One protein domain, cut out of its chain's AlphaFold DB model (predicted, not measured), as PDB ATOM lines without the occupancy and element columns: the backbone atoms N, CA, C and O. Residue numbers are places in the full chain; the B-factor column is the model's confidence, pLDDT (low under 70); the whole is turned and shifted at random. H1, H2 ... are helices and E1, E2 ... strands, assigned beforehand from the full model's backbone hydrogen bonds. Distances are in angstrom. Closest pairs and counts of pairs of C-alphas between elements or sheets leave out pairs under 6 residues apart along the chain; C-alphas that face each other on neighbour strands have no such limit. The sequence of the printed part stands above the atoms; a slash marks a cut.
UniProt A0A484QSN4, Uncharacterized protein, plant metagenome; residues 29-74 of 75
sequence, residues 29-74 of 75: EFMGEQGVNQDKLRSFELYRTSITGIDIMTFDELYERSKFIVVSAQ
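AT A GLANCE: This is residues 29 to 74 of the 75 residues of an uncharacterized protein of plant metagenome (UniProt A0A484QSN4). An open, flat zigzag of few contacts: a small turned-back loop at residues 29 to 37 leads into helix H1, the chain folds back through a tight turn into the short strand E1, and helix H2 then sticks out from the far end of E1 as a free arm. The long span is made largely by that arm, residues 58 to 74. The printed part has 46 residues, with two named helices and one named strand in the order H1, E1, H2; the class is mostly helix. It is only just loose, close to extended, with a radius of gyration of the C-alphas of 13.8 A, and it spans 38 by 33 by 12 A.

IN THESE COORDINATES: Before the first named element, residues 31 to 32 pair with residues 35 to 36, antiparallel. H1 is residues 38 to 50, 18.1 A from first to last C-alpha, and begins at C-alpha 38 at (93.426, 112.371, 98.160). E1 is residues 54 to 57, 9.7 A long, with C-alpha 54 at (112.072, 123.201, 89.028). H2 is residues 59 to 72, 20.1 A long, and ends at C-alpha 72 at (110.866, 99.894, 75.425).

HOW THE PARTS SIT: H1 and E1 have 3 pairs of C-alphas within 8 A, the closest those of Arg 48 and Ile 56, 5.8 A apart. E1 pairs with no named strand. E1 and H2 meet only through their link. H1 and H2 are apart. In H1 and H2 every O i to N i+4 pair is within hydrogen-bond range.

THE WHOLE: The C-alphas farthest apart, those of Asp 39 and Gln 74, are 38.4 A apart. The printed part has no cut. The links H1 to E1 and E1 to H2 are tight. Residues 49 to 55 and 58 to 74 stand free. The mean pLDDT of the printed part is 94.8, and residue 74 is under 70.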
ATOM      1  N   GLU A  29     103.947 107.595 100.566       95.62
ATOM      2  CA  GLU A  29     103.745 108.407 101.774       95.62
ATOM      3  C   GLU A  29     102.314 108.974 101.874       95.62
ATOM      4  O   GLU A  29     101.865 109.379 102.950       95.62
ATOM      5  N   PHE A  30     101.563 108.976 100.766       96.69
ATOM      6  CA  PHE A  30     100.151 109.356 100.732       96.69
ATOM      7  C   PHE A  30      99.197 108.176 100.952       96.69
ATOM      8  O   PHE A  30      97.987 108.391 101.042       96.69
ATOM      9  N   MET A  31      99.704 106.945 101.060       96.44
ATOM     10  CA  MET A  31      98.891 105.758 101.319       96.44
ATOM     11  C   MET A  31      98.578 105.637 102.813       96.44
ATOM     12  O   MET A  31      99.473 105.592 103.652       96.44
ATOM     13  N   GLY A  32      97.292 105.569 103.147       93.88
ATOM     14  CA  GLY A  32      96.802 105.162 104.461       93.88
ATOM     15  C   GLY A  32      96.258 103.733 104.441       93.88
ATOM     16  O   GLY A  32      96.164 103.103 103.388       93.88
ATOM     17  N   GLU A  33      95.832 103.238 105.603       93.25
ATOM     18  CA  GLU A  33      95.302 101.871 105.761       93.25
ATOM     19  C   GLU A  33      94.119 101.559 104.830       93.25
ATOM     20  O   GLU A  33      93.951 100.424 104.394       93.25
ATOM     21  N   GLN A  34      93.308 102.569 104.506       94.75
ATOM     22  CA  GLN A  34      92.107 102.436 103.672       94.75
ATOM     23  C   GLN A  34      92.288 102.990 102.250       94.75
ATOM     24  O   GLN A  34      91.312 103.160 101.522       94.75
ATOM     25  N   GLY A  35      93.529 103.278 101.839       94.94
ATOM     26  CA  GLY A  35      93.858 103.780 100.504       94.94
ATOM     27  C   GLY A  35      94.497 105.168 100.501       94.94
ATOM     28  O   GLY A  35      95.002 105.652 101.512       94.94
ATOM     29  N   VAL A  36      94.508 105.802  99.328       97.06
ATOM     30  CA  VAL A  36      95.192 107.084  99.093       97.06
ATOM     31  C   VAL A  36      94.503 108.225  99.843       97.06
ATOM     32  O   VAL A  36      93.306 108.464  99.673       97.06
ATOM     33  N   ASN A  37      95.282 109.014 100.579       97.75
ATOM     34  CA  ASN A  37      94.859 110.315 101.073       97.75
ATOM     35  C   ASN A  37      94.832 111.334  99.917       97.75
ATOM     36  O   ASN A  37      95.852 111.923  99.554       97.75
ATOM     37  N   GLN A  38      93.645 111.525  99.339       97.31
ATOM     38  CA  GLN A  38      93.426 112.371  98.160       97.31
ATOM     39  C   GLN A  38      93.796 113.842  98.394       97.31
ATOM     40  O   GLN A  38      94.336 114.481  97.494       97.31
ATOM     41  N   ASP A  39      93.554 114.374  99.593       97.56
ATOM     42  CA  ASP A  39      93.835 115.778  99.903       97.56
ATOM     43  C   ASP A  39      95.339 116.052  99.976       97.56
ATOM     44  O   ASP A  39      95.816 117.053  99.432       97.56
ATOM     45  N   LYS A  40      96.110 115.144 100.590       97.06
ATOM     46  CA  LYS A  40      97.576 115.241 100.625       97.06
ATOM     47  C   LYS A  40      98.178 115.100  99.233       97.06
ATOM     48  O   LYS A  40      99.001 115.932  98.857       97.06
ATOM     49  N   LEU A  41      97.728 114.104  98.464       97.50
ATOM     50  CA  LEU A  41      98.189 113.904  97.092       97.50
ATOM     51  C   LEU A  41      97.891 115.140  96.233       97.50
ATOM     52  O   LEU A  41      98.791 115.689  95.607       97.50
ATOM     53  N   ARG A  42      96.653 115.647  96.264       97.62
ATOM     54  CA  ARG A  42      96.273 116.865  95.535       97.62
ATOM     55  C   ARG A  42      97.117 118.068  95.953       97.62
ATOM     56  O   ARG A  42      97.539 118.833  95.093       97.62
ATOM     57  N   SER A  43      97.358 118.243  97.249       97.88
ATOM     58  CA  SER A  43      98.184 119.347  97.754       97.88
ATOM     59  C   SER A  43      99.623 119.250  97.246       97.88
ATOM     60  O   SER A  43     100.192 120.261  96.840       97.88
ATOM     61  N   PHE A  44     100.191 118.042  97.207       97.44
ATOM     62  CA  PHE A  44     101.514 117.795  96.639       97.44
ATOM     63  C   PHE A  44     101.572 118.124  95.141       97.44
ATOM     64  O   PHE A  44     102.466 118.854  94.712       97.44
ATOM     65  N   GLU A  45     100.591 117.667  94.360       97.44
ATOM     66  CA  GLU A  45     100.507 117.943  92.920       97.44
ATOM     67  C   GLU A  45     100.409 119.444  92.616       97.44
ATOM     68  O   GLU A  45     101.124 119.970  91.756       97.44
ATOM     69  N   LEU A  46      99.552 120.153  93.358       98.06
ATOM     70  CA  LEU A  46      99.409 121.603  93.241       98.06
ATOM     71  C   LEU A  46     100.709 122.319  93.614       98.06
ATOM     72  O   LEU A  46     101.136 123.219  92.892       98.06
ATOM     73  N   TYR A  47     101.358 121.895  94.701       97.31
ATOM     74  CA  TYR A  47     102.633 122.456  95.132       97.31
ATOM     75  C   TYR A  47     103.704 122.294  94.052       97.31
ATOM     76  O   TYR A  47     104.242 123.303  93.597       97.31
ATOM     77  N   ARG A  48     103.972 121.068  93.578       96.00
ATOM     78  CA  ARG A  48     105.042 120.836  92.593       96.00
ATOM     79  C   ARG A  48     104.803 121.553  91.269       96.00
ATOM     80  O   ARG A  48     105.749 122.065  90.688       96.00
ATOM     81  N   THR A  49     103.546 121.655  90.839       95.94
ATOM     82  CA  THR A  49     103.174 122.356  89.598       95.94
ATOM     83  C   THR A  49     103.300 123.876  89.733       95.94
ATOM     84  O   THR A  49     103.531 124.570  88.748       95.94
ATOM     85  N   SER A  50     103.157 124.416  90.949       96.81
ATOM     86  CA  SER A  50     103.276 125.859  91.193       96.81
ATOM     87  C   SER A  50     104.719 126.380  91.132       96.81
ATOM     88  O   SER A  50     104.933 127.571  90.891       96.81
ATOM     89  N   ILE A  51     105.717 125.510  91.330       94.62
ATOM     90  CA  ILE A  51     107.127 125.905  91.320       94.62
ATOM     91  C   ILE A  51     107.606 126.068  89.876       94.62
ATOM     92  O   ILE A  51     107.582 125.145  89.070       94.62
ATOM     93  N   THR A  52     108.074 127.267  89.535       92.38
ATOM     94  CA  THR A  52     108.564 127.563  88.184       92.38
ATOM     95  C   THR A  52     110.051 127.246  88.059       92.38
ATOM     96  O   THR A  52     110.855 127.702  88.866       92.38
ATOM     97  N   GLY A  53     110.431 126.528  86.999       92.38
ATOM     98  CA  GLY A  53     111.835 126.237  86.677       92.38
ATOM     99  C   GLY A  53     112.437 125.061  87.449       92.38
ATOM    100  O   GLY A  53     113.603 124.736  87.233       92.38
ATOM    101  N   ILE A  54     111.656 124.401  88.306       94.31
ATOM    102  CA  ILE A  54     112.072 123.201  89.028       94.31
ATOM    103  C   ILE A  54     111.008 122.126  88.842       94.31
ATOM    104  O   ILE A  54     109.863 122.318  89.237       94.31
ATOM    105  N   ASP A  55     111.414 120.989  88.294       95.44
ATOM    106  CA  ASP A  55     110.575 119.808  88.157       95.44
ATOM    107  C   ASP A  55     110.806 118.891  89.374       95.44
ATOM    108  O   ASP A  55     111.911 118.386  89.593       95.44
ATOM    109  N   ILE A  56     109.773 118.688  90.199       97.19
ATOM    110  CA  ILE A  56     109.839 117.827  91.393       97.19
ATOM    111  C   ILE A  56     109.239 116.455  91.071       97.19
ATOM    112  O   ILE A  56     108.073 116.349  90.684       97.19
ATOM    113  N   MET A  57     110.026 115.403  91.282       97.06
ATOM    114  CA  MET A  57     109.664 114.011  91.016       97.06
ATOM    115  C   MET A  57     109.980 113.141  92.235       97.06
ATOM    116  O   MET A  57     110.956 113.381  92.944       97.06
ATOM    117  N   THR A  58     109.171 112.121  92.495       98.00
ATOM    118  CA  THR A  58     109.431 111.165  93.578       98.00
ATOM    119  C   THR A  58     110.333 110.022  93.112       98.00
ATOM    120  O   THR A  58     110.491 109.781  91.912       98.00
ATOM    121  N   PHE A  59     110.956 109.304  94.051       98.12
ATOM    122  CA  PHE A  59     111.858 108.195  93.713       98.12
ATOM    123  C   PHE A  59     111.144 107.061  92.968       98.12
ATOM    124  O   PHE A  59     111.689 106.503  92.017       98.12
ATOM    125  N   ASP A  60     109.923 106.735  93.379       96.69
ATOM    126  CA  ASP A  60     109.079 105.724  92.740       96.69
ATOM    127  C   ASP A  60     108.572 106.168  91.360       96.69
ATOM    128  O   ASP A  60     108.591 105.366  90.427       96.69
ATOM    129  N   GLU A  61     108.217 107.445  91.181       96.12
ATOM    130  CA  GLU A  61     107.865 107.990  89.861       96.12
ATOM    131  C   GLU A  61     109.053 107.893  88.889       96.12
ATOM    132  O   GLU A  61     108.896 107.425  87.756       96.12
ATOM    133  N   LEU A  62     110.258 108.273  89.336       96.88
ATOM    134  CA  LEU A  62     111.476 108.153  88.534       96.88
ATOM    135  C   LEU A  62     111.766 106.695  88.166       96.88
ATOM    136  O   LEU A  62     112.102 106.406  87.012       96.88
ATOM    137  N   TYR A  63     111.656 105.785  89.134       96.25
ATOM    138  CA  TYR A  63     111.910 104.365  88.922       96.25
ATOM    139  C   TYR A  63     110.955 103.772  87.886       96.25
ATOM    140  O   TYR A  63     111.418 103.193  86.902       96.25
ATOM    141  N   GLU A  64     109.643 103.958  88.054       95.06
ATOM    142  CA  GLU A  64     108.654 103.405  87.127       95.06
ATOM    143  C   GLU A  64     108.844 103.972  85.716       95.06
ATOM    144  O   GLU A  64     108.907 103.214  84.747       95.06
ATOM    145  N   ARG A  65     109.060 105.288  85.580       94.31
ATOM    146  CA  ARG A  65     109.360 105.912  84.280       94.31
ATOM    147  C   ARG A  65     110.604 105.325  83.621       94.31
ATOM    148  O   ARG A  65     110.572 104.986  82.439       94.31
ATOM    149  N   SER A  66     111.684 105.184  84.382       95.62
ATOM    150  CA  SER A  66     112.947 104.638  83.876       95.62
ATOM    151  C   SER A  66     112.784 103.184  83.442       95.62
ATOM    152  O   SER A  66     113.263 102.800  82.378       95.62
ATOM    153  N   LYS A  67     112.048 102.387  84.222       94.69
ATOM    154  CA  LYS A  67     111.733 100.995  83.903       94.69
ATOM    155  C   LYS A  67     111.004 100.876  82.565       94.69
ATOM    156  O   LYS A  67     111.413 100.062  81.740       94.69
ATOM    157  N   PHE A  68     109.982 101.700  82.312       90.44
ATOM    158  CA  PHE A  68     109.280 101.706  81.021       90.44
ATOM    159  C   PHE A  68     110.202 102.062  79.853       90.44
ATOM    160  O   PHE A  68     110.170 101.382  78.829       90.44
ATOM    161  N   ILE A  69     111.052 103.083  80.017       92.88
ATOM    162  CA  ILE A  69     112.015 103.493  78.985       92.88
ATOM    163  C   ILE A  69     112.960 102.337  78.651       92.88
ATOM    164  O   ILE A  69     113.115 101.996  77.481       92.88
ATOM    165  N   VAL A  70     113.541 101.691  79.665       93.69
ATOM    166  CA  VAL A  70     114.481 100.578  79.473       93.69
ATOM    167  C   VAL A  70     113.813  99.385  78.791       93.69
ATOM    168  O   VAL A  70     114.381  98.838  77.851       93.69
ATOM    169  N   VAL A  71     112.601  99.012  79.217       91.94
ATOM    170  CA  VAL A  71     111.841  97.919  78.588       91.94
ATOM    171  C   VAL A  71     111.532  98.238  77.124       91.94
ATOM    172  O   VAL A  71     111.697  97.377  76.271       91.94
ATOM    173  N   SER A  72     111.136  99.476  76.811       86.75
ATOM    174  CA  SER A  72     110.866  99.894  75.425       86.75
ATOM    175  C   SER A  72     112.116  99.998  74.545       86.75
ATOM    176  O   SER A  72     112.005  99.978  73.323       86.75
ATOM    177  N   ALA A  73     113.293 100.134  75.159       84.75
ATOM    178  CA  ALA A  73     114.573 100.237  74.470       84.75
ATOM    179  C   ALA A  73     115.242  98.870  74.236       84.75
ATOM    180  O   ALA A  73     116.280  98.814  73.576       84.75
ATOM    181  N   GLN A  74     114.684  97.779  74.776       69.12
ATOM    182  CA  GLN A  74     115.143  96.430  74.454       69.12
ATOM    183  C   GLN A  74     114.644  96.021  73.055       69.12
ATOM    184  O   GLN A  74     113.472  96.244  72.752       69.12
TER     185      GLN A  74